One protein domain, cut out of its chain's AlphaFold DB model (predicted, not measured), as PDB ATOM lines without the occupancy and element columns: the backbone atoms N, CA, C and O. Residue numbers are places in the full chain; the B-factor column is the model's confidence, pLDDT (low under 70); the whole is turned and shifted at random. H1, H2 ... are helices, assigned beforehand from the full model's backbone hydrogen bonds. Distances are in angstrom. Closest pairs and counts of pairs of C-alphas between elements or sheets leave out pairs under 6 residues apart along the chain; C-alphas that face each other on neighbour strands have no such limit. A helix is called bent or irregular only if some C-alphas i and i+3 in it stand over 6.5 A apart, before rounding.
ATOM      1  N   THR A  20      81.208  84.992  77.124       86.38
ATOM      2  CA  THR A  20      80.047  84.202  76.689       86.38
ATOM      3  C   THR A  20      79.055  83.999  77.846       86.38
ATOM      4  O   THR A  20      79.409  84.177  79.017       86.38
ATOM      5  N   PRO A  21      77.778  83.658  77.575       88.12
ATOM      6  CA  PRO A  21      76.839  83.281  78.632       88.12
ATOM      7  C   PRO A  21      77.364  82.155  79.539       88.12
ATOM      8  O   PRO A  21      77.134  82.191  80.746       88.12
ATOM      9  N   GLU A  22      78.096  81.184  78.987       90.06
ATOM     10  CA  GLU A  22      78.706  80.081  79.742       90.06
ATOM     11  C   GLU A  22      79.774  80.573  80.729       90.06
ATOM     12  O   GLU A  22      79.771  80.175  81.894       90.06
ATOM     13  N   GLU A  23      80.665  81.465  80.293       91.00
ATOM     14  CA  GLU A  23      81.702  82.038  81.161       91.00
ATOM     15  C   GLU A  23      81.082  82.851  82.300       91.00
ATOM     16  O   GLU A  23      81.499  82.745  83.455       91.00
ATOM     17  N   ARG A  24      80.030  83.617  81.991       91.06
ATOM     18  CA  ARG A  24      79.283  84.401  82.983       91.06
ATOM     19  C   ARG A  24      78.528  83.515  83.967       91.06
ATOM     20  O   ARG A  24      78.493  83.848  85.153       91.06
ATOM     21  N   PHE A  25      77.975  82.393  83.509       94.19
ATOM     22  CA  PHE A  25      77.351  81.394  84.375       94.19
ATOM     23  C   PHE A  25      78.353  80.820  85.377       94.19
ATOM     24  O   PHE A  25      78.099  80.868  86.580       94.19
ATOM     25  N   GLU A  26      79.503  80.328  84.912       94.88
ATOM     26  CA  GLU A  26      80.498  79.721  85.803       94.88
ATOM     27  C   GLU A  26      81.117  80.744  86.764       94.88
ATOM     28  O   GLU A  26      81.246  80.456  87.955       94.88
ATOM     29  N   ALA A  27      81.398  81.969  86.304       93.81
ATOM     30  CA  ALA A  27      81.915  83.037  87.163       93.81
ATOM     31  C   ALA A  27      80.936  83.437  88.283       93.81
ATOM     32  O   ALA A  27      81.360  83.763  89.390       93.81
ATOM     33  N   ASN A  28      79.625  83.387  88.019       95.31
ATOM     34  CA  ASN A  28      78.595  83.862  88.948       95.31
ATOM     35  C   ASN A  28      77.780  82.744  89.606       95.31
ATOM     36  O   ASN A  28      76.800  83.022  90.296       95.31
ATOM     37  N   LYS A  29      78.173  81.481  89.439       95.56
ATOM     38  CA  LYS A  29      77.397  80.305  89.857       95.56
ATOM     39  C   LYS A  29      76.963  80.335  91.321       95.56
ATOM     40  O   LYS A  29      75.819  80.013  91.635       95.56
ATOM     41  N   MET A  30      77.856  80.762  92.214       96.06
ATOM     42  CA  MET A  30      77.555  80.889  93.645       96.06
ATOM     43  C   MET A  30      76.573  82.027  93.935       96.06
ATOM     44  O   MET A  30      75.690  81.868  94.773       96.06
ATOM     45  N   VAL A  31      76.676  83.146  93.214       95.75
ATOM     46  CA  VAL A  31      75.734  84.267  93.349       95.75
ATOM     47  C   VAL A  31      74.363  83.880  92.801       95.75
ATOM     48  O   VAL A  31      73.361  84.135  93.454       95.75
ATOM     49  N   LEU A  32      74.307  83.210  91.648       96.12
ATOM     50  CA  LEU A  32      73.066  82.685  91.068       96.12
ATOM     51  C   LEU A  32      72.373  81.714  92.022       96.12
ATOM     52  O   LEU A  32      71.163  81.799  92.218       96.12
ATOM     53  N   ARG A  33      73.144  80.824  92.655       96.81
ATOM     54  CA  ARG A  33      72.627  79.928  93.688       96.81
ATOM     55  C   ARG A  33      72.018  80.703  94.856       96.81
ATOM     56  O   ARG A  33      70.901  80.389  95.249       96.81
ATOM     57  N   ASP A  34      72.718  81.713  95.365       95.62
ATOM     58  CA  ASP A  34      72.233  82.542  96.474       95.62
ATOM     59  C   ASP A  34      70.972  83.340  96.097       95.62
ATOM     60  O   ASP A  34      70.036  83.413  96.887       95.62
ATOM     61  N   ILE A  35      70.886  83.863  94.866       95.12
ATOM     62  CA  ILE A  35      69.665  84.507  94.348       95.12
ATOM     63  C   ILE A  35      68.492  83.517  94.377       95.12
ATOM     64  O   ILE A  35      67.421  83.843  94.884       95.12
ATOM     65  N   ILE A  36      68.686  82.295  93.869       95.50
ATOM     66  CA  ILE A  36      67.635  81.266  93.842       95.50
ATOM     67  C   ILE A  36      67.214  80.888  95.270       95.50
ATOM     68  O   ILE A  36      66.027  80.850  95.591       95.50
ATOM     69  N   GLU A  37      68.178  80.583  96.130       95.19
ATOM     70  CA  GLU A  37      67.921  80.068  97.473       95.19
ATOM     71  C   GLU A  37      67.302  81.132  98.386       95.19
ATOM     72  O   GLU A  37      66.272  80.889  99.023       95.19
ATOM     73  N   VAL A  38      67.893  82.327  98.414       92.00
ATOM     74  CA  VAL A  38      67.545  83.384  99.365       92.00
ATOM     75  C   VAL A  38      66.498  84.330  98.793       92.00
ATOM     76  O   VAL A  38      65.476  84.556  99.437       92.00
ATOM     77  N   ASP A  39      66.723  84.889  97.604       90.31
ATOM     78  CA  ASP A  39      65.862  85.963  97.093       90.31
ATOM     79  C   ASP A  39      64.572  85.420  96.467       90.31
ATOM     80  O   ASP A  39      63.500  85.964  96.735       90.31
ATOM     81  N   HIS A  40      64.659  84.329  95.701       92.31
ATOM     82  CA  HIS A  40      63.499  83.713  95.053       92.31
ATOM     83  C   HIS A  40      62.718  82.806  96.018       92.31
ATOM     84  O   HIS A  40      61.508  82.954  96.188       92.31
ATOM     85  N   PHE A  41      63.402  81.885  96.707       91.38
ATOM     86  CA  PHE A  41      62.746  80.895  97.571       91.38
ATOM     87  C   PHE A  41      62.769  81.200  99.073       91.38
ATOM     88  O   PHE A  41      62.159  80.454  99.842       91.38
ATOM     89  N   SER A  42      63.430  82.267  99.531       91.06
ATOM     90  CA  SER A  42      63.464  82.644 100.958       91.06
ATOM     91  C   SER A  42      63.924  81.517 101.901       91.06
ATOM     92  O   SER A  42      63.438  81.415 103.026       91.06
ATOM     93  N   ASN A  43      64.849  80.658 101.456       89.06
ATOM     94  CA  ASN A  43      65.355  79.480 102.180       89.06
ATOM     95  C   ASN A  43      64.278  78.442 102.551       89.06
ATOM     96  O   ASN A  43      64.434  77.682 103.506       89.06
ATOM     97  N   THR A  44      63.154  78.420 101.830       91.44
ATOM     98  CA  THR A  44      62.016  77.543 102.158       91.44
ATOM     99  C   THR A  44      62.002  76.226 101.383       91.44
ATOM    100  O   THR A  44      61.233  75.327 101.727       91.44
ATOM    101  N   VAL A  45      62.834  76.092 100.347       92.06
ATOM    102  CA  VAL A  45      62.841  74.917  99.466       92.06
ATOM    103  C   VAL A  45      64.047  74.009  99.711       92.06
ATOM    104  O   VAL A  45      65.103  74.484 100.124       92.06
ATOM    105  N   PRO A  46      63.932  72.703  99.414       95.00
ATOM    106  CA  PRO A  46      65.069  71.794  99.458       95.00
ATOM    107  C   PRO A  46      66.181  72.185  98.477       95.00
ATOM    108  O   PRO A  46      65.916  72.642  97.363       95.00
ATOM    109  N   GLU A  47      67.423  71.864  98.837       92.94
ATOM    110  CA  GLU A  47      68.622  72.089  98.016       92.94
ATOM    111  C   GLU A  47      68.530  71.471  96.606       92.94
ATOM    112  O   GLU A  47      69.082  71.984  95.628       92.94
ATOM    113  N   SER A  48      67.790  70.369  96.473       94.81
ATOM    114  CA  SER A  48      67.542  69.726  95.183       94.81
ATOM    115  C   SER A  48      66.766  70.627  94.218       94.81
ATOM    116  O   SER A  48      67.047  70.605  93.023       94.81
ATOM    117  N   ILE A  49      65.845  71.461  94.714       93.75
ATOM    118  CA  ILE A  49      65.094  72.419  93.891       93.75
ATOM    119  C   ILE A  49      66.002  73.562  93.439       93.75
ATOM    120  O   ILE A  49      65.993  73.911  92.259       93.75
ATOM    121  N   VAL A  50      66.850  74.074  94.336       94.50
ATOM    122  CA  VAL A  50      67.868  75.084  93.994       94.50
ATOM    123  C   VAL A  50      68.792  74.557  92.893       94.50
ATOM    124  O   VAL A  50      69.052  75.238  91.903       94.50
ATOM    125  N   SER A  51      69.225  73.301  93.014       94.56
ATOM    126  CA  SER A  51      70.094  72.649  92.029       94.56
ATOM    127  C   SER A  51      69.412  72.456  90.669       94.56
ATOM    128  O   SER A  51      70.063  72.600  89.635       94.56
ATOM    129  N   LEU A  52      68.104  72.167  90.643       92.00
ATOM    130  CA  LEU A  52      67.332  72.078  89.397       92.00
ATOM    131  C   LEU A  52      67.242  73.427  88.681       92.00
ATOM    132  O   LEU A  52      67.416  73.476  87.465       92.00
ATOM    133  N   TRP A  53      67.010  74.511  89.422       93.19
ATOM    134  CA  TRP A  53      66.992  75.863  88.861       93.19
ATOM    135  C   TRP A  53      68.358  76.272  88.322       93.19
ATOM    136  O   TRP A  53      68.453  76.748  87.194       93.19
ATOM    137  N   LEU A  54      69.424  76.011  89.081       94.38
ATOM    138  CA  LEU A  54      70.782  76.316  88.640       94.38
ATOM    139  C   LEU A  54      71.155  75.533  87.371       94.38
ATOM    140  O   LEU A  54      71.750  76.091  86.458       94.38
ATOM    141  N   ASN A  55      70.744  74.266  87.275       92.56
ATOM    142  CA  ASN A  55      70.916  73.470  86.060       92.56
ATOM    143  C   ASN A  55      70.076  74.018  84.890       92.56
ATOM    144  O   ASN A  55      70.513  73.990  83.746       92.56
ATOM    145  N   ALA A  56      68.869  74.529  85.143       90.31
ATOM    146  CA  ALA A  56      68.038  75.128  84.098       90.31
ATOM    147  C   ALA A  56      68.619  76.443  83.541       90.31
ATOM    148  O   ALA A  56      68.354  76.771  82.384       90.31
ATOM    149  N   LEU A  57      69.409  77.162  84.345       91.94
ATOM    150  CA  LEU A  57      70.137  78.373  83.954       91.94
ATOM    151  C   LEU A  57      71.436  78.103  83.187       91.94
ATOM    152  O   LEU A  57      71.929  79.007  82.518       91.94
ATOM    153  N   ASP A  58      71.997  76.898  83.293       92.00
ATOM    154  CA  ASP A  58      73.239  76.527  82.617       92.00
ATOM    155  C   ASP A  58      73.043  76.560  81.083       92.00
ATOM    156  O   ASP A  58      72.276  75.750  80.544       92.00
ATOM    157  N   PRO A  59      73.735  77.447  80.336       87.06
ATOM    158  CA  PRO A  59      73.581  77.549  78.879       87.06
ATOM    159  C   PRO A  59      74.015  76.276  78.123       87.06
ATOM    160  O   PRO A  59      73.591  76.007  76.985       87.06
ATOM    161  N   THR A  60      74.826  75.429  78.762       88.12
ATOM    162  CA  THR A  60      75.244  74.138  78.214       88.12
ATOM    163  C   THR A  60      74.167  73.062  78.359       88.12
ATOM    164  O   THR A  60      74.206  72.065  77.632       88.12
ATOM    165  N   ASN A  61      73.146  73.272  79.198       87.88
ATOM    166  CA  ASN A  61      72.086  72.300  79.431       87.88
ATOM    167  C   ASN A  61      71.215  72.078  78.180       87.88
ATOM    168  O   ASN A  61      70.355  72.887  77.810       87.88
ATOM    169  N   LYS A  62      71.378  70.906  77.556       82.56
ATOM    170  CA  LYS A  62      70.650  70.490  76.342       82.56
ATOM    171  C   LYS A  62      69.362  69.704  76.611       82.56
ATOM    172  O   LYS A  62      68.792  69.146  75.674       82.56
ATOM    173  N   THR A  63      68.875  69.663  77.852       84.94
ATOM    174  CA  THR A  63      67.621  68.973  78.195       84.94
ATOM    175  C   THR A  63      66.469  69.535  77.369       84.94
ATOM    176  O   THR A  63      66.202  70.736  77.382       84.94
ATOM    177  N   LEU A  64      65.785  68.687  76.608       79.81
ATOM    178  CA  LEU A  64      64.668  69.140  75.789       79.81
ATOM    179  C   LEU A  64      63.497  69.543  76.683       79.81
ATOM    180  O   LEU A  64      63.066  68.780  77.545       79.81
ATOM    181  N   LEU A  65      62.971  70.742  76.447       77.06
ATOM    182  CA  LEU A  65      61.759  71.202  77.104       77.06
ATOM    183  C   LEU A  65      60.530  70.665  76.357       77.06
ATOM    184  O   LEU A  65      60.555  70.594  75.123       77.06
ATOM    185  N   PRO A  66      59.448  70.293  77.062       79.31
ATOM    186  CA  PRO A  66      58.200  69.928  76.405       79.31
ATOM    187  C   PRO A  66      57.675  71.097  75.560       79.31
ATOM    188  O   PRO A  66      57.689  72.242  76.006       79.31
ATOM    189  N   ARG A  67      57.187  70.809  74.347       72.31
ATOM    190  CA  ARG A  67      56.801  71.834  73.355       72.31
ATOM    191  C   ARG A  67      55.690  72.776  73.824       72.31
ATOM    192  O   ARG A  67      55.640  73.913  73.371       72.31
ATOM    193  N   ASP A  68      54.831  72.305  74.722       80.38
ATOM    194  CA  ASP A  68      53.653  73.047  75.184       80.38
ATOM    195  C   ASP A  68      53.896  73.813  76.493       80.38
ATOM    196  O   ASP A  68      53.010  74.520  76.978       80.38
ATOM    197  N   VAL A  69      55.092  73.692  77.080       79.44
ATOM    198  CA  VAL A  69      55.438  74.409  78.307       79.44
ATOM    199  C   VAL A  69      55.922  75.806  77.942       79.44
ATOM    200  O   VAL A  69      56.979  75.984  77.341       79.44
ATOM    201  N   LYS A  70      55.129  76.803  78.332       81.81
ATOM    202  CA  LYS A  70      55.495  78.215  78.230       81.81
ATOM    203  C   LYS A  70      56.236  78.663  79.486       81.81
ATOM    204  O   LYS A  70      55.932  78.198  80.582       81.81
ATOM    205  N   GLY A  71      57.171  79.591  79.314       82.94
ATOM    206  CA  GLY A  71      57.810  80.304  80.414       82.94
ATOM    207  C   GLY A  71      56.854  81.228  81.168       82.94
ATOM    208  O   GLY A  71      55.716  81.444  80.743       82.94
ATOM    209  N   PHE A  72      57.346  81.835  82.252       80.88
ATOM    210  CA  PHE A  72      56.572  82.714  83.148       80.88
ATOM    211  C   PHE A  72      55.831  83.846  82.415       80.88
ATOM    212  O   PHE A  72      54.723  84.229  82.787       80.88
ATOM    213  N   TYR A  73      56.397  84.322  81.305       81.38
ATOM    214  CA  TYR A  73      55.857  85.421  80.499       81.38
ATOM    215  C   TYR A  73      55.213  84.957  79.182       81.38
ATOM    216  O   TYR A  73      54.997  85.755  78.272       81.38
ATOM    217  N   GLY A  74      54.905  83.660  79.057       79.50
ATOM    218  CA  GLY A  74      54.275  83.074  77.870       79.50
ATOM    219  C   GLY A  74      55.227  82.772  76.705       79.50
ATOM    220  O   GLY A  74      54.752  82.294  75.672       79.50
ATOM    221  N   GLY A  75      56.524  83.047  76.872       81.69
ATOM    222  CA  GLY A  75      57.588  82.841  75.884       81.69
ATOM    223  C   GLY A  75      58.504  81.659  76.213       81.69
ATOM    224  O   GLY A  75      58.081  80.694  76.853       81.69
ATOM    225  N   ASP A  76      59.760  81.739  75.777       86.44
ATOM    226  CA  ASP A  76      60.783  80.724  76.054       86.44
ATOM    227  C   ASP A  76      61.019  80.537  77.562       86.44
ATOM    228  O   ASP A  76      61.256  81.496  78.302       86.44
ATOM    229  N   LEU A  77      60.946  79.286  78.025       86.38
ATOM    230  CA  LEU A  77      61.076  78.970  79.445       86.38
ATOM    231  C   LEU A  77      62.480  79.276  79.975       86.38
ATOM    232  O   LEU A  77      62.576  79.859  81.052       86.38
ATOM    233  N   ARG A  78      63.552  78.942  79.244       86.44
ATOM    234  CA  ARG A  78      64.926  79.162  79.732       86.44
ATOM    235  C   ARG A  78      65.205  80.645  79.921       86.44
ATOM    236  O   ARG A  78      65.631  81.051  80.997       86.44
ATOM    237  N   ALA A  79      64.871  81.454  78.916       89.31
ATOM    238  CA  ALA A  79      65.011  82.899  79.008       89.31
ATOM    239  C   ALA A  79      64.142  83.487  80.132       89.31
ATOM    240  O   ALA A  79      64.558  84.415  80.824       89.31
ATOM    241  N   SER A  80      62.947  82.926  80.360       91.69
ATOM    242  CA  SER A  80      62.059  83.412  81.417       91.69
ATOM    243  C   SER A  80      62.590  83.184  82.833       91.69
ATOM    244  O   SER A  80      62.262  83.986  83.695       91.69
ATOM    245  N   ILE A  81      63.417  82.159  83.081       92.88
ATOM    246  CA  ILE A  81      63.985  81.896  84.418       92.88
ATOM    247  C   ILE A  81      64.951  83.019  84.812       92.88
ATOM    248  O   ILE A  81      64.820  83.584  85.892       92.88
ATOM    249  N   SER A  82      65.874  83.402  83.925       94.25
ATOM    250  CA  SER A  82      66.787  84.531  84.163       94.25
ATOM    251  C   SER A  82      66.041  85.840  84.426       94.25
ATOM    252  O   SER A  82      66.419  86.604  85.311       94.25
ATOM    253  N   ILE A  83      64.964  86.090  83.674       95.38
ATOM    254  CA  ILE A  83      64.127  87.284  83.843       95.38
ATOM    255  C   ILE A  83      63.354  87.225  85.165       95.38
ATOM    256  O   ILE A  83      63.243  88.244  85.836       95.38
ATOM    257  N   GLU A  84      62.863  86.053  85.567       95.12
ATOM    258  CA  GLU A  84      62.160  85.872  86.840       95.12
ATOM    259  C   GLU A  84      63.070  86.167  88.036       95.12
ATOM    260  O   GLU A  84      62.718  86.967  88.898       95.12
ATOM    261  N   LEU A  85      64.290  85.623  88.039       94.56
ATOM    262  CA  LEU A  85      65.266  85.897  89.101       94.56
ATOM    263  C   LEU A  85      65.663  87.380  89.158       94.56
ATOM    264  O   LEU A  85      65.857  87.951  90.233       94.56
ATOM    265  N   ALA A  86      65.753  88.034  87.999       95.38
ATOM    266  CA  ALA A  86      65.953  89.475  87.927       95.38
ATOM    267  C   ALA A  86      64.744  90.245  88.488       95.38
ATOM    268  O   ALA A  86      64.911  91.241  89.194       95.38
ATOM    269  N   HIS A  87      63.527  89.776  88.215       92.75
ATOM    270  CA  HIS A  87      62.292  90.378  88.698       92.75
ATOM    271  C   HIS A  87      62.156  90.303  90.230       92.75
ATOM    272  O   HIS A  87      61.687  91.270  90.832       92.75
ATOM    273  N   ASP A  88      62.659  89.264  90.901       91.62
ATOM    274  CA  ASP A  88      62.669  89.210  92.378       91.62
ATOM    275  C   ASP A  88      63.492  90.338  93.018       91.62
ATOM    276  O   ASP A  88      63.183  90.827  94.112       91.62
ATOM    277  N   CYS A  89      64.503  90.826  92.298       91.31
ATOM    278  CA  CYS A  89      65.304  91.974  92.710       91.31
ATOM    279  C   CYS A  89      64.571  93.315  92.495       91.31
ATOM    280  O   CYS A  89      64.960  94.329  93.082       91.31
ATOM    281  N   TYR A  90      63.501  93.348  91.687       91.44
ATOM    282  CA  TYR A  90      62.848  94.574  91.210       91.44
ATOM    283  C   TYR A  90      62.445  95.522  92.334       91.44
ATOM    284  O   TYR A  90      62.764  96.710  92.276       91.44
ATOM    285  N   LYS A  91      61.781  95.016  93.380       90.69
ATOM    286  CA  LYS A  91      61.294  95.863  94.480       90.69
ATOM    287  C   LYS A  91      62.433  96.595  95.195       90.69
ATOM    288  O   LYS A  91      62.261  97.745  95.585       90.69
ATOM    289  N   TYR A  92      63.591  95.947  95.335       91.38
ATOM    290  CA  TYR A  92      64.755  96.539  95.986       91.38
ATOM    291  C   TYR A  92      65.411  97.564  95.067       91.38
ATOM    292  O   TYR A  92      65.659  98.688  95.480       91.38
ATOM    293  N   VAL A  93      65.608  97.235  93.789       91.12
ATOM    294  CA  VAL A  93      66.221  98.176  92.844       91.12
ATOM    295  C   VAL A  93      65.339  99.413  92.629       91.12
ATOM    296  O   VAL A  93      65.863 100.522  92.561       91.12
ATOM    297  N   MET A  94      64.014  99.244  92.570       90.75
ATOM    298  CA  MET A  94      63.064 100.319  92.268       90.75
ATOM    299  C   MET A  94      62.716 101.208  93.471       90.75
ATOM    300  O   MET A  94      62.469 102.396  93.281       90.75
ATOM    301  N   HIS A  95      62.630 100.655  94.687       88.69
ATOM    302  CA  HIS A  95      62.046 101.367  95.836       88.69
ATOM    303  C   HIS A  95      62.974 101.537  97.041       88.69
ATOM    304  O   HIS A  95      62.658 102.331  97.924       88.69
ATOM    305  N   GLU A  96      64.091 100.810  97.117       92.81
ATOM    306  CA  GLU A  96      65.041 100.962  98.223       92.81
ATOM    307  C   GLU A  96      65.840 102.269  98.081       92.81
ATOM    308  O   GLU A  96      66.073 102.763  96.979       92.81
ATOM    309  N   THR A  97      66.275 102.833  99.202       89.50
ATOM    310  CA  THR A  97      67.119 104.043  99.251       89.50
ATOM    311  C   THR A  97      68.479 103.789  99.898       89.50
ATOM    312  O   THR A  97      69.400 104.585  99.731       89.50
ATOM    313  N   ASP A  98      68.628 102.669 100.609       93.06
ATOM    314  CA  ASP A  98      69.920 102.189 101.094       93.06
ATOM    315  C   ASP A  98      70.819 101.799  99.910       93.06
ATOM    316  O   ASP A  98      70.603 100.774  99.259       93.06
ATOM    317  N   LYS A  99      71.842 102.620  99.647       91.06
ATOM    318  CA  LYS A  99      72.771 102.445  98.522       91.06
ATOM    319  C   LYS A  99      73.423 101.065  98.506       91.06
ATOM    320  O   LYS A  99      73.489 100.447  97.454       91.06
ATOM    321  N   THR A 100      73.814 100.529  99.662       93.56
ATOM    322  CA  THR A 100      74.462  99.212  99.735       93.56
ATOM    323  C   THR A 100      73.507  98.090  99.334       93.56
ATOM    324  O   THR A 100      73.895  97.160  98.625       93.56
ATOM    325  N   LYS A 101      72.234  98.168  99.744       94.50
ATOM    326  CA  LYS A 101      71.224  97.197  99.295       94.50
ATOM    327  C   LYS A 101      70.904  97.359  97.817       94.50
ATOM    328  O   LYS A 101      70.755  96.354  97.125       94.50
ATOM    329  N   VAL A 102      70.794  98.594  97.339       94.25
ATOM    330  CA  VAL A 102      70.543  98.878  95.923       94.25
ATOM    331  C   VAL A 102      71.663  98.305  95.065       94.25
ATOM    332  O   VAL A 102      71.359  97.548  94.150       94.25
ATOM    333  N   ASP A 103      72.925  98.555  95.414       94.62
ATOM    334  CA  ASP A 103      74.086  98.019  94.699       94.62
ATOM    335  C   ASP A 103      74.063  96.489  94.673       94.62
ATOM    336  O   ASP A 103      74.227  95.871  93.618       94.62
ATOM    337  N   LYS A 104      73.793  95.855  95.822       95.00
ATOM    338  CA  LYS A 104      73.670  94.396  95.926       95.00
ATOM    339  C   LYS A 104      72.606  93.849  94.968       95.00
ATOM    340  O   LYS A 104      72.881  92.920  94.209       95.00
ATOM    341  N   TYR A 105      71.393  94.398  95.006       96.19
ATOM    342  CA  TYR A 105      70.269  93.879  94.222       96.19
ATOM    343  C   TYR A 105      70.328  94.273  92.742       96.19
ATOM    344  O   TYR A 105      69.892  93.494  91.897       96.19
ATOM    345  N   ALA A 106      70.912  95.424  92.405       95.94
ATOM    346  CA  ALA A 106      71.157  95.818  91.022       95.94
ATOM    347  C   ALA A 106      72.192  94.893  90.367       95.94
ATOM    348  O   ALA A 106      71.943  94.378  89.279       95.94
ATOM    349  N   ASN A 107      73.295  94.580  91.058       95.56
ATOM    350  CA  ASN A 107      74.278  93.616  90.558       95.56
ATOM    351  C   ASN A 107      73.686  92.208  90.408       95.56
ATOM    352  O   ASN A 107      73.898  91.565  89.383       95.56
ATOM    353  N   ARG A 108      72.881  91.740  91.373       96.62
ATOM    354  CA  ARG A 108      72.164  90.455  91.250       96.62
ATOM    355  C   ARG A 108      71.243  90.415  90.032       96.62
ATOM    356  O   ARG A 108      71.254  89.430  89.296       96.62
ATOM    357  N   MET A 109      70.502  91.497  89.792       96.81
ATOM    358  CA  MET A 109      69.645  91.640  88.616       96.81
ATOM    359  C   MET A 109      70.459  91.550  87.317       96.81
ATOM    360  O   MET A 109      70.087  90.800  86.416       96.81
ATOM    361  N   LEU A 110      71.596  92.252  87.231       96.19
ATOM    362  CA  LEU A 110      72.482  92.194  86.063       96.19
ATOM    363  C   LEU A 110      73.093  90.806  85.861       96.19
ATOM    364  O   LEU A 110      73.103  90.313  84.737       96.19
ATOM    365  N   ILE A 111      73.539  90.146  86.932       95.50
ATOM    366  CA  ILE A 111      74.088  88.786  86.886       95.50
ATOM    367  C   ILE A 111      73.056  87.803  86.326       95.50
ATOM    368  O   ILE A 111      73.372  87.060  85.395       95.50
ATOM    369  N   ALA A 112      71.818  87.830  86.830       95.94
ATOM    370  CA  ALA A 112      70.753  86.949  86.353       95.94
ATOM    371  C   ALA A 112      70.460  87.155  84.855       95.94
ATOM    372  O   ALA A 112      70.346  86.183  84.103       95.94
ATOM    373  N   LEU A 113      70.398  88.414  84.406       95.81
ATOM    374  CA  LEU A 113      70.136  88.775  83.006       95.81
ATOM    375  C   LEU A 113      71.334  88.529  82.085       95.81
ATOM    376  O   LEU A 113      71.147  88.343  80.885       95.81
ATOM    377  N   SER A 114      72.552  88.491  82.626       92.94
ATOM    378  CA  SER A 114      73.775  88.272  81.849       92.94
ATOM    379  C   SER A 114      73.833  86.892  81.180       92.94
ATOM    380  O   SER A 114      74.563  86.698  80.215       92.94
ATOM    381  N   LEU A 115      73.015  85.945  81.638       92.56
ATOM    382  CA  LEU A 115      72.908  84.610  81.047       92.56
ATOM    383  C   LEU A 115      72.151  84.599  79.710       92.56
ATOM    384  O   LEU A 115      72.152  83.595  79.002       92.56
ATOM    385  N   LEU A 116      71.488  85.703  79.359       92.00
ATOM    386  CA  LEU A 116      70.728  85.821  78.123       92.00
ATOM    387  C   LEU A 116      71.641  86.222  76.959       92.00
ATOM    388  O   LEU A 116      72.292  87.269  76.984       92.00
ATOM    389  N   ASP A 117      71.604  85.441  75.878       90.75
ATOM    390  CA  ASP A 117      72.040  85.920  74.566       90.75
ATOM    391  C   ASP A 117      70.968  86.869  74.017       90.75
ATOM    392  O   ASP A 117      69.950  86.455  73.456       90.75
ATOM    393  N   MET A 118      71.182  88.169  74.214       91.75
ATOM    394  CA  MET A 118      70.231  89.200  73.800       91.75
ATOM    395  C   MET A 118      70.079  89.307  72.280       91.75
ATOM    396  O   MET A 118      69.003  89.680  71.794       91.75
ATOM    397  N   ASP A 119      71.113  88.968  71.514       91.50
ATOM    398  CA  ASP A 119      71.072  89.037  70.054       91.50
ATOM    399  C   ASP A 119      70.250  87.875  69.487       91.50
ATOM    400  O   ASP A 119      69.501  88.048  68.520       91.50
ATOM    401  N   GLU A 120      70.332  86.698  70.107       91.75
ATOM    402  CA  GLU A 120      69.475  85.564  69.776       91.75
ATOM    403  C   GLU A 120      68.040  85.758  70.296       91.75
ATOM    404  O   GLU A 120      67.074  85.589  69.541       91.75
ATOM    405  N   LEU A 121      67.881  86.179  71.555       92.81
ATOM    406  CA  LEU A 121      66.576  86.383  72.183       92.81
ATOM    407  C   LEU A 121      65.762  87.443  71.439       92.81
ATOM    408  O   LEU A 121      64.592  87.218  71.139       92.81
ATOM    409  N   SER A 122      66.383  88.559  71.046       93.88
ATOM    410  CA  SER A 122      65.704  89.622  70.294       93.88
ATOM    411  C   SER A 122      65.207  89.179  68.915       93.88
ATOM    412  O   SER A 122      64.296  89.807  68.371       93.88
ATOM    413  N   LYS A 123      65.763  88.112  68.324       93.12
ATOM    414  CA  LYS A 123      65.272  87.523  67.065       93.12
ATOM    415  C   LYS A 123      64.083  86.593  67.301       93.12
ATOM    416  O   LYS A 123      63.179  86.567  66.469       93.12
ATOM    417  N   LYS A 124      64.081  85.858  68.418       91.62
ATOM    418  CA  LYS A 124      63.073  84.839  68.748       91.62
ATOM    419  C   LYS A 124      61.844  85.406  69.461       91.62
ATOM    420  O   LYS A 124      60.726  85.037  69.114       91.62
ATOM    421  N   ASP A 125      62.042  86.289  70.439       93.62
ATOM    422  CA  ASP A 125      60.988  86.798  71.318       93.62
ATOM    423  C   ASP A 125      61.261  88.254  71.737       93.62
ATOM    424  O   ASP A 125      62.012  88.550  72.670       93.62
ATOM    425  N   ALA A 126      60.613  89.193  71.041       94.69
ATOM    426  CA  ALA A 126      60.749  90.622  71.319       94.69
ATOM    427  C   ALA A 126      60.159  91.038  72.678       94.69
ATOM    428  O   ALA A 126      60.582  92.052  73.233       94.69
ATOM    429  N   ASN A 127      59.202  90.277  73.223       95.06
ATOM    430  CA  ASN A 127      58.610  90.583  74.523       95.06
ATOM    431  C   ASN A 127      59.602  90.273  75.642       95.06
ATOM    432  O   ASN A 127      59.858  91.138  76.478       95.06
ATOM    433  N   LEU A 128      60.201  89.078  75.624       95.50
ATOM    434  CA  LEU A 128      61.223  88.694  76.603       95.50
ATOM    435  C   LEU A 128      62.477  89.563  76.487       95.50
ATOM    436  O   LEU A 128      62.982  90.033  77.503       95.50
ATOM    437  N   ALA A 129      62.938  89.845  75.264       96.50
ATOM    438  CA  ALA A 129      64.067  90.749  75.057       96.50
ATOM    439  C   ALA A 129      63.779  92.163  75.593       96.50
ATOM    440  O   ALA A 129      64.636  92.768  76.232       96.50
ATOM    441  N   GLY A 130      62.566  92.683  75.372       96.50
ATOM    442  CA  GLY A 130      62.146  93.973  75.917       96.50
ATOM    443  C   GLY A 130      62.121  93.992  77.447       96.50
ATOM    444  O   GLY A 130      62.613  94.947  78.046       96.50
ATOM    445  N   LEU A 131      61.588  92.943  78.082       96.06
ATOM    446  CA  LEU A 131      61.562  92.820  79.546       96.06
ATOM    447  C   LEU A 131      62.977  92.756  80.129       96.06
ATOM    448  O   LEU A 131      63.283  93.499  81.060       96.06
ATOM    449  N   ALA A 132      63.853  91.936  79.540       96.69
ATOM    450  CA  ALA A 132      65.250  91.845  79.947       96.69
ATOM    451  C   ALA A 132      65.953  93.210  79.852       96.69
ATOM    452  O   ALA A 132      66.543  93.660  80.827       96.69
ATOM    453  N   LEU A 133      65.816  93.919  78.725       97.56
ATOM    454  CA  LEU A 133      66.433  95.237  78.531       97.56
ATOM    455  C   LEU A 133      65.873  96.309  79.472       97.56
ATOM    456  O   LEU A 133      66.634  97.162  79.920       97.56
ATOM    457  N   TRP A 134      64.577  96.267  79.807       96.12
ATOM    458  CA  TRP A 134      64.041  97.133  80.862       96.12
ATOM    459  C   TRP A 134      64.767  96.848  82.180       96.12
ATOM    460  O   TRP A 134      65.356  97.767  82.751       96.12
ATOM    461  N   HIS A 135      64.759  95.606  82.665       96.50
ATOM    462  CA  HIS A 135      65.384  95.284  83.949       96.50
ATOM    463  C   HIS A 135      66.882  95.633  83.973       96.50
ATOM    464  O   HIS A 135      67.341  96.251  84.934       96.50
ATOM    465  N   THR A 136      67.610  95.374  82.884       97.19
ATOM    466  CA  THR A 136      69.011  95.791  82.725       97.19
ATOM    467  C   THR A 136      69.177  97.308  82.855       97.19
ATOM    468  O   THR A 136      69.985  97.762  83.664       97.19
ATOM    469  N   ALA A 137      68.373  98.100  82.135       97.00
ATOM    470  CA  ALA A 137      68.450  99.561  82.193       97.00
ATOM    471  C   ALA A 137      68.116 100.105  83.593       97.00
ATOM    472  O   ALA A 137      68.729 101.069  84.049       97.00
ATOM    473  N   LEU A 138      67.161  99.479  84.292       96.19
ATOM    474  CA  LEU A 138      66.811  99.843  85.665       96.19
ATOM    475  C   LEU A 138      67.979  99.616  86.626       96.19
ATOM    476  O   LEU A 138      68.273 100.499  87.429       96.19
ATOM    477  N   ALA A 139      68.649  98.467  86.541       96.44
ATOM    478  CA  ALA A 139      69.815  98.189  87.370       96.44
ATOM    479  C   ALA A 139      70.987  99.134  87.047       96.44
ATOM    480  O   ALA A 139      71.569  99.711  87.960       96.44
ATOM    481  N   GLN A 140      71.280  99.372  85.765       95.88
ATOM    482  CA  GLN A 140      72.364 100.269  85.338       95.88
ATOM    483  C   GLN A 140      72.130 101.727  85.750       95.88
ATOM    484  O   GLN A 140      73.053 102.383  86.216       95.88
ATOM    485  N   ALA A 141      70.898 102.240  85.654       95.06
ATOM    486  CA  ALA A 141      70.574 103.595  86.117       95.06
ATOM    487  C   ALA A 141      70.773 103.773  87.636       95.06
ATOM    488  O   ALA A 141      70.868 104.895  88.137       95.06
ATOM    489  N   ARG A 142      70.834 102.664  88.376       93.12
ATOM    490  CA  ARG A 142      70.991 102.630  89.829       93.12
ATOM    491  C   ARG A 142      72.424 102.345  90.273       93.12
ATOM    492  O   ARG A 142      72.694 102.489  91.455       93.12
ATOM    493  N   LEU A 143      73.330 102.006  89.356       91.75
ATOM    494  CA  LEU A 143      74.737 101.756  89.654       91.75
ATOM    495  C   LEU A 143      75.615 102.927  89.176       91.75
ATOM    496  O   LEU A 143      75.452 103.403  88.048       91.75
ATOM    497  N   PRO A 144      76.561 103.406  90.001       86.00
ATOM    498  CA  PRO A 144      77.588 104.339  89.544       86.00
ATOM    499  C   PRO A 144      78.474 103.712  88.454       86.00
ATOM    500  O   PRO A 144      78.799 102.528  88.521       86.00
ATOM    501  N   GLY A 145      78.900 104.501  87.461       82.56
ATOM    502  CA  GLY A 145      79.852 104.059  86.430       82.56
ATOM    503  C   GLY A 145      79.278 103.206  85.288       82.56
ATOM    504  O   GLY A 145      80.009 102.877  84.360       82.56
ATOM    505  N   SER A 146      77.977 102.895  85.281       82.75
ATOM    506  CA  SER A 146      77.333 102.078  84.232       82.75
ATOM    507  C   SER A 146      76.804 102.875  83.025       82.75
ATOM    508  O   SER A 146      75.934 102.398  82.300       82.75
ATOM    509  N   LEU A 147      77.280 104.105  82.793       81.19
ATOM    510  CA  LEU A 147      76.692 105.029  81.806       81.19
ATOM    511  C   LEU A 147      76.753 104.527  80.360       81.19
ATOM    512  O   LEU A 147      75.776 104.653  79.620       81.19
ATOM    513  N   VAL A 148      77.903 103.985  79.951       77.19
ATOM    514  CA  VAL A 148      78.103 103.476  78.583       77.19
ATOM    515  C   VAL A 148      77.156 102.308  78.330       77.19
ATOM    516  O   VAL A 148      76.413 102.309  77.346       77.19
ATOM    517  N   ASP A 149      77.097 101.378  79.282       86.94
ATOM    518  CA  ASP A 149      76.221 100.215  79.201       86.94
ATOM    519  C   ASP A 149      74.736 100.615  79.216       86.94
ATOM    520  O   ASP A 149      73.928 100.025  78.490       86.94
ATOM    521  N   LEU A 150      74.369 101.650  79.984       93.44
ATOM    522  CA  LEU A 150      73.012 102.201  80.014       93.44
ATOM    523  C   LEU A 150      72.615 102.802  78.663       93.44
ATOM    524  O   LEU A 150      71.535 102.498  78.156       93.44
ATOM    525  N   SER A 151      73.486 103.617  78.059       93.56
ATOM    526  CA  SER A 151      73.247 104.210  76.736       93.56
ATOM    527  C   SER A 151      72.959 103.130  75.694       93.56
ATOM    528  O   SER A 151      71.948 103.185  74.992       93.56
ATOM    529  N   ASP A 152      73.799 102.097  75.626       93.62
ATOM    530  CA  ASP A 152      73.634 101.021  74.649       93.62
ATOM    531  C   ASP A 152      72.407 100.148  74.932       93.62
ATOM    532  O   ASP A 152      71.710  99.730  73.999       93.62
ATOM    533  N   THR A 153      72.077  99.939  76.207       96.06
ATOM    534  CA  THR A 153      70.848  99.246  76.611       96.06
ATOM    535  C   THR A 153      69.606 100.019  76.167       96.06
ATOM    536  O   THR A 153      68.683  99.413  75.616       96.06
ATOM    537  N   LEU A 154      69.589 101.350  76.311       96.44
ATOM    538  CA  LEU A 154      68.485 102.197  75.845       96.44
ATOM    539  C   LEU A 154      68.321 102.145  74.318       96.44
ATOM    540  O   LEU A 154      67.194 101.971  73.847       96.44
ATOM    541  N   LYS A 155      69.414 102.175  73.536       95.56
ATOM    542  CA  LYS A 155      69.345 102.014  72.062       95.56
ATOM    543  C   LYS A 155      68.729 100.673  71.672       95.56
ATOM    544  O   LYS A 155      67.845 100.605  70.816       95.56
ATOM    545  N   ARG A 156      69.187  99.584  72.305       96.12
ATOM    546  CA  ARG A 156      68.654  98.233  72.061       96.12
ATOM    547  C   ARG A 156      67.178  98.147  72.455       96.12
ATOM    548  O   ARG A 156      66.389  97.541  71.727       96.12
ATOM    549  N   TYR A 157      66.796  98.781  73.565       97.00
ATOM    550  CA  TYR A 157      65.410  98.848  74.021       97.00
ATOM    551  C   TYR A 157      64.511  99.570  73.009       97.00
ATOM    552  O   TYR A 157      63.458  99.056  72.631       97.00
ATOM    553  N   GLU A 158      64.934 100.735  72.517       96.06
ATOM    554  CA  GLU A 158      64.211 101.494  71.491       96.06
ATOM    555  C   GLU A 158      64.028 100.699  70.197       96.06
ATOM    556  O   GLU A 158      62.942 100.709  69.617       96.06
ATOM    557  N   ALA A 159      65.050  99.949  69.778       96.00
ATOM    558  CA  ALA A 159      64.981  99.115  68.583       96.00
ATOM    559  C   ALA A 159      64.034  97.908  68.740       96.00
ATOM    560  O   ALA A 159      63.356  97.522  67.782       96.00
ATOM    561  N   ILE A 160      63.972  97.289  69.929       96.50
ATOM    562  CA  ILE A 160      63.120  96.111  70.157       96.50
ATOM    563  C   ILE A 160      61.668  96.484  70.458       96.50
ATOM    564  O   ILE A 160      60.753  95.753  70.074       96.50
ATOM    565  N   ARG A 161      61.432  97.620  71.126       95.75
ATOM    566  CA  ARG A 161      60.119  97.976  71.675       95.75
ATOM    567  C   ARG A 161      58.984  97.989  70.639       95.75
ATOM    568  O   ARG A 161      57.916  97.480  70.988       95.75
ATOM    569  N   PRO A 162      59.153  98.485  69.397       95.69
ATOM    570  CA  PRO A 162      58.103  98.447  68.372       95.69
ATOM    571  C   PRO A 162      57.694  97.034  67.940       95.69
ATOM    572  O   PRO A 162      56.601  96.841  67.415       95.69
ATOM    573  N   ARG A 163      58.567  96.042  68.152       95.69
ATOM    574  CA  ARG A 163      58.335  94.634  67.795       95.69
ATOM    575  C   ARG A 163      57.645  93.855  68.919       95.69
ATOM    576  O   ARG A 163      57.130  92.768  68.674       95.69
ATOM    577  N   ALA A 164      57.647  94.390  70.139       94.19
ATOM    578  CA  ALA A 164      57.008  93.783  71.298       94.19
ATOM    579  C   ALA A 164      55.498  94.080  71.321       94.19
ATOM    580  O   ALA A 164      55.068  95.227  71.186       94.19
ATOM    581  N   SER A 165      54.691  93.044  71.555       93.12
ATOM    582  CA  SER A 165      53.227  93.129  71.624       93.12
ATOM    583  C   SER A 165      52.692  93.489  73.014       93.12
ATOM    584  O   SER A 165      51.492  93.720  73.172       93.12
ATOM    585  N   LEU A 166      53.559  93.548  74.030       92.12
ATOM    586  CA  LEU A 166      53.173  93.925  75.389       92.12
ATOM    587  C   LEU A 166      52.650  95.369  75.462       92.12
ATOM    588  O   LEU A 166      53.159  96.293  74.816       92.12
ATOM    589  N   SER A 167      51.631  95.563  76.304       93.31
ATOM    590  CA  SER A 167      51.064  96.878  76.603       93.31
ATOM    591  C   SER A 167      52.092  97.786  77.270       93.31
ATOM    592  O   SER A 167      53.001  97.318  77.947       93.31
ATOM    593  N   ASP A 168      51.902  99.099  77.158       91.56
ATOM    594  CA  ASP A 168      52.772 100.088  77.805       91.56
ATOM    595  C   ASP A 168      52.887  99.903  79.332       91.56
ATOM    596  O   ASP A 168      53.943 100.116  79.918       91.56
ATOM    597  N   SER A 169      51.824  99.419  79.979       89.62
ATOM    598  CA  SER A 169      51.849  99.092  81.407       89.62
ATOM    599  C   SER A 169      52.838  97.974  81.758       89.62
ATOM    600  O   SER A 169      53.443  98.026  82.825       89.62
ATOM    601  N   LYS A 170      53.000  96.990  80.863       89.31
ATOM    602  CA  LYS A 170      53.885  95.825  81.024       89.31
ATOM    603  C   LYS A 170      55.253  96.010  80.379       89.31
ATOM    604  O   LYS A 170      56.176  95.294  80.728       89.31
ATOM    605  N   LEU A 171      55.364  96.914  79.411       93.50
ATOM    606  CA  LEU A 171      56.598  97.239  78.718       93.50
ATOM    607  C   LEU A 171      56.512  98.696  78.232       93.50
ATOM    608  O   LEU A 171      55.885  98.954  77.197       93.50
ATOM    609  N   PRO A 172      57.069  99.669  78.972       94.31
ATOM    610  CA  PRO A 172      56.857 101.088  78.704       94.31
ATOM    611  C   PRO A 172      57.389 101.512  77.331       94.31
ATOM    612  O   PRO A 172      58.380 100.986  76.832       94.31
ATOM    613  N   GLN A 173      56.747 102.483  76.695       95.19
ATOM    614  CA  GLN A 173      57.317 103.186  75.549       95.19
ATOM    615  C   GLN A 173      58.632 103.864  75.966       95.19
ATOM    616  O   GLN A 173      58.764 104.234  77.137       95.19
ATOM    617  N   PRO A 174      59.590 104.080  75.047       94.88
ATOM    618  CA  PRO A 174      60.931 104.544  75.407       94.88
ATOM    619  C   PRO A 174      60.951 105.814  76.266       94.88
ATOM    620  O   PRO A 174      61.568 105.834  77.324       94.88
ATOM    621  N   LEU A 175      60.156 106.828  75.910       92.81
ATOM    622  CA  LEU A 175      60.026 108.056  76.706       92.81
ATOM    623  C   LEU A 175      59.519 107.807  78.137       92.81
ATOM    624  O   LEU A 175      59.964 108.457  79.083       92.81
ATOM    625  N   ARG A 176      58.581 106.864  78.313       93.94
ATOM    626  CA  ARG A 176      58.068 106.480  79.638       93.94
ATOM    627  C   ARG A 176      59.095 105.671  80.423       93.94
ATOM    628  O   ARG A 176      59.157 105.835  81.639       93.94
ATOM    629  N   LEU A 177      59.893 104.834  79.755       95.19
ATOM    630  CA  LEU A 177      61.015 104.140  80.384       95.19
ATOM    631  C   LEU A 177      62.029 105.159  80.915       95.19
ATOM    632  O   LEU A 177      62.301 105.152  82.110       95.19
ATOM    633  N   VAL A 178      62.502 106.076  80.067       96.06
ATOM    634  CA  VAL A 178      63.471 107.120  80.445       96.06
ATOM    635  C   VAL A 178      62.968 107.937  81.636       96.06
ATOM    636  O   VAL A 178      63.709 108.146  82.589       96.06
ATOM    637  N   ALA A 179      61.690 108.330  81.645       94.62
ATOM    638  CA  ALA A 179      61.108 109.043  82.782       94.62
ATOM    639  C   ALA A 179      61.133 108.223  84.087       94.62
ATOM    640  O   ALA A 179      61.433 108.772  85.144       94.62
ATOM    641  N   ARG A 180      60.847 106.914  84.027       94.25
ATOM    642  CA  ARG A 180      60.920 106.023  85.201       94.25
ATOM    643  C   ARG A 180      62.353 105.859  85.705       94.25
ATOM    644  O   ARG A 180      62.570 105.899  86.911       94.25
ATOM    645  N   LEU A 181      63.307 105.684  84.790       95.69
ATOM    646  CA  LEU A 181      64.727 105.563  85.122       95.69
ATOM    647  C   LEU A 181      65.259 106.855  85.743       95.69
ATOM    648  O   LEU A 181      65.990 106.791  86.725       95.69
ATOM    649  N   LEU A 182      64.835 108.012  85.225       95.38
ATOM    650  CA  LEU A 182      65.222 109.319  85.752       95.38
ATOM    651  C   LEU A 182      64.791 109.463  87.213       95.38
ATOM    652  O   LEU A 182      65.622 109.762  88.061       95.38
ATOM    653  N   THR A 183      63.530 109.148  87.530       93.19
ATOM    654  CA  THR A 183      63.050 109.155  88.921       93.19
ATOM    655  C   THR A 183      63.863 108.213  89.812       93.19
ATOM    656  O   THR A 183      64.201 108.568  90.939       93.19
ATOM    657  N   ALA A 184      64.199 107.019  89.318       92.69
ATOM    658  CA  ALA A 184      64.981 106.050  90.081       92.69
ATOM    659  C   ALA A 184      66.428 106.531  90.328       92.69
ATOM    660  O   ALA A 184      66.963 106.317  91.419       92.69
ATOM    661  N   ALA A 185      67.047 107.203  89.353       93.31
ATOM    662  CA  ALA A 185      68.383 107.785  89.472       93.31
ATOM    663  C   ALA A 185      68.402 108.999  90.421       93.31
ATOM    664  O   ALA A 185      69.263 109.075  91.298       93.31
ATOM    665  N   GLU A 186      67.412 109.894  90.314       93.81
ATOM    666  CA  GLU A 186      67.241 111.061  91.196       93.81
ATOM    667  C   GLU A 186      67.094 110.640  92.665       93.81
ATOM    668  O   GLU A 186      67.748 111.196  93.543       93.81
ATOM    669  N   GLN A 187      66.287 109.609  92.939       90.81
ATOM    670  CA  GLN A 187      66.079 109.095  94.298       90.81
ATOM    671  C   GLN A 187      67.357 108.552  94.951       90.81
ATOM    672  O   GLN A 187      67.466 108.578  96.176       90.81
ATOM    673  N   LEU A 188      68.314 108.051  94.162       89.12
ATOM    674  CA  LEU A 188      69.588 107.530  94.670       89.12
ATOM    675  C   LEU A 188      70.697 108.595  94.716       89.12
ATOM    676  O   LEU A 188      71.747 108.367  95.327       89.12
ATOM    677  N   GLY A 189      70.482 109.739  94.057       90.31
ATOM    678  CA  GLY A 189      71.521 110.733  93.791       90.31
ATOM    679  C   GLY A 189      72.601 110.208  92.840       90.31
ATOM    680  O   GLY A 189      73.786 110.370  93.123       90.31
ATOM    681  N   ASN A 190      72.207 109.505  91.769       91.62
ATOM    682  CA  ASN A 190      73.120 109.089  90.697       91.62
ATOM    683  C   ASN A 190      73.186 110.178  89.612       91.62
ATOM    684  O   ASN A 190      72.560 110.056  88.557       91.62
ATOM    685  N   ASP A 191      73.908 111.263  89.904       92.94
ATOM    686  CA  ASP A 191      73.928 112.487  89.089       92.94
ATOM    687  C   ASP A 191      74.340 112.234  87.631       92.94
ATOM    688  O   ASP A 191      73.788 112.830  86.708       92.94
ATOM    689  N   GLU A 192      75.264 111.302  87.402       92.19
ATOM    690  CA  GLU A 192      75.720 110.958  86.056       92.19
ATOM    691  C   GLU A 192      74.604 110.321  85.212       92.19
ATOM    692  O   GLU A 192      74.384 110.705  84.059       92.19
ATOM    693  N   ALA A 193      73.856 109.376  85.794       93.38
ATOM    694  CA  ALA A 193      72.718 108.756  85.123       93.38
ATOM    695  C   ALA A 193      71.583 109.767  84.901       93.38
ATOM    696  O   ALA A 193      70.926 109.734  83.860       93.38
ATOM    697  N   VAL A 194      71.377 110.694  85.845       95.12
ATOM    698  CA  VAL A 194      70.401 111.786  85.710       95.12
ATOM    699  C   VAL A 194      70.708 112.642  84.482       95.12
ATOM    700  O   VAL A 194      69.810 112.847  83.663       95.12
ATOM    701  N   VAL A 195      71.957 113.091  84.314       94.50
ATOM    702  CA  VAL A 195      72.374 113.901  83.154       94.50
ATOM    703  C   VAL A 195      72.123 113.145  81.847       94.50
ATOM    704  O   VAL A 195      71.423 113.654  80.971       94.50
ATOM    705  N   LEU A 196      72.587 111.893  81.750       94.25
ATOM    706  CA  LEU A 196      72.401 111.064  80.554       94.25
ATOM    707  C   LEU A 196      70.919 110.908  80.175       94.25
ATOM    708  O   LEU A 196      70.549 111.025  79.006       94.25
ATOM    709  N   LEU A 197      70.051 110.650  81.157       95.44
ATOM    710  CA  LEU A 197      68.620 110.429  80.924       95.44
ATOM    711  C   LEU A 197      67.872 111.727  80.567       95.44
ATOM    712  O   LEU A 197      66.899 111.686  79.808       95.44
ATOM    713  N   GLN A 198      68.311 112.879  81.083       94.81
ATOM    714  CA  GLN A 198      67.767 114.191  80.713       94.81
ATOM    715  C   GLN A 198      68.114 114.568  79.266       94.81
ATOM    716  O   GLN A 198      67.240 115.046  78.527       94.81
ATOM    717  N   ASP A 199      69.350 114.299  78.847       92.38
ATOM    718  CA  ASP A 199      69.794 114.507  77.468       92.38
ATOM    719  C   ASP A 199      69.009 113.606  76.509       92.38
ATOM    720  O   ASP A 199      68.405 114.098  75.550       92.38
ATOM    721  N   TRP A 200      68.869 112.320  76.850       92.12
ATOM    722  CA  TRP A 200      68.076 111.367  76.068       92.12
ATOM    723  C   TRP A 200      66.632 111.834  75.867       92.12
ATOM    724  O   TRP A 200      66.111 111.868  74.751       92.12
ATOM    725  N   LYS A 201      65.969 112.257  76.952       86.94
ATOM    726  CA  LYS A 201      64.589 112.761  76.906       86.94
ATOM    727  C   LYS A 201      64.453 113.951  75.950       86.94
ATOM    728  O   LYS A 201      63.437 114.074  75.259       86.94
ATOM    729  N   SER A 202      65.459 114.822  75.911       80.44
ATOM    730  CA  SER A 202      65.486 115.998  75.038       80.44
ATOM    731  C   SER A 202      65.653 115.613  73.565       80.44
ATOM    732  O   SER A 202      64.957 116.164  72.709       80.44
ATOM    733  N   GLU A 203      66.512 114.640  73.263       79.06
ATOM    734  CA  GLU A 203      66.736 114.126  71.906       79.06
ATOM    735  C   GLU A 203      65.499 113.423  71.338       79.06
ATOM    736  O   GLU A 203      65.036 113.765  70.244       79.06
ATOM    737  N   THR A 204      64.892 112.511  72.102       70.25
ATOM    738  CA  THR A 204      63.687 111.786  71.671       70.25
ATOM    739  C   THR A 204      62.488 112.724  71.476       70.25
ATOM    740  O   THR A 204      61.638 112.490  70.616       70.25
ATOM    741  N   SER A 205      62.411 113.822  72.240       66.50
ATOM    742  CA  SER A 205      61.358 114.839  72.076       66.50
ATOM    743  C   SER A 205      61.544 115.685  70.809       66.50
ATOM    744  O   SER A 205      60.569 116.142  70.213       66.50
ATOM    745  N   ARG A 206      62.791 115.884  70.361       61.00
ATOM    746  CA  ARG A 206      63.100 116.604  69.112       61.00
ATOM    747  C   ARG A 206      62.827 115.752  67.873       61.00
ATOM    748  O   ARG A 206      62.350 116.290  66.880       61.00
TER     749      ARG A 206
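What this domain is: This is residues 20 to 206 of the 212 residues of an uncharacterized protein of Verticillium dahliae (strain VdLs.17 / ATCC MYA-4575 / FGSC 10137) (UniProt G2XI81). Six helices, H3, H5, H7, H8, H9 and H10, form an up-and-down bundle, each running against the bundle helix before it, with H7 in its middle. At one end of the longest axis the H1 and H2 hairpin packs on H3, with H1 also on H5; at the other end lies the H9 and H10 hairpin, while the short H4 and H6 pack on H7. The 187 printed residues include ten named helices, H1 to H10 in chain order, and no named strand, and the class is all helix. The whole is compact, with a radius of gyration of the C-alphas of 16.4 A and spans of 50 by 36 by 28 A.

Where its parts are: The longest helix by residues, H1, covers residues 21 to 40 and 21.2 A, from C-alpha 21 at (76.839, 83.281, 78.632) to C-alpha 40 at (63.499, 83.713, 95.053). It has a kink of 72 degrees near residue 28 and is irregular there: C-alphas 27 and 30 are 8.1 A apart. H2 is residues 47 to 57, 15.5 A, and H3 is residues 77 to 88, 16.6 A. H4, residues 90 to 95, and H6, residues 118 to 124, are short at 8.3 A and 9.8 A. H5 is residues 99 to 114, 21.9 A. H7, residues 126 to 142, measures 24.3 A and begins at C-alpha 126 (60.749, 90.622, 71.319). H8, residues 147 to 163, measures 25.3 A; it is only just irregular, with C-alphas 159 and 162 6.9 A apart. H9 is residues 174 to 188, 21.3 A. H10 is residues 191 to 206, 23.1 A, ending at C-alpha 206 (63.100, 116.604, 69.112).

How they stand to each other: H7 is the hub, touching six other helices. H7 and H8, a hairpin, touch at a shallow tilt of 24 degrees, opposite ways; their closest C-alphas, of Gln 140 and Leu 150, are 5.7 A apart. H5 also touches H7 at a shallow tilt of 28 degrees, opposite ways, with the C-alphas of Ala 106 and Ala 139 closest at 4.6 A. H3 and H9 touch H7 too, each running the same way as it: closest are the C-alphas of Ile 83 and Ala 132, 6.1 A, and of Arg 142 and Ala 185, 5.8 A. H4 touches H7 through H7 residues 135 to 142 alone, the C-alphas of Val 93 and Ala 139 closest at 6.5 A. H6 touches H7 through H7 residues 128 to 130 alone, with Ser 122 and Ala 129 closest at 5.2 A between C-alphas. Farther out, H9 and H10 form a hairpin at a shallow tilt of 21 degrees; the C-alphas of Leu 182 and Val 194 are closest at 5.7 A. H1 and H2 form a hairpin at a steep tilt of 39 degrees, opposite ways, with the C-alphas of Glu 37 and Val 50 closest at 6.1 A. H1 and H7 are apart. In H2, H4, H5, H7 and H10 every O i to N i+4 pair is within hydrogen-bond range; the counts are 13 of 16 in H1, 7 of 8 in H3, 2 of 3 in H6, 11 of 13 in H8 and 10 of 11 in H9.

The domain as a whole: The two C-alphas farthest apart, of Pro 46 and Arg 206, are 54.2 A apart. The printed part, residues 20 to 206, has no cut. The link from H2 to H3, residues 58 to 76, is long. The mean pLDDT of the printed part is 91.5, and residues 205 to 206 are under 70.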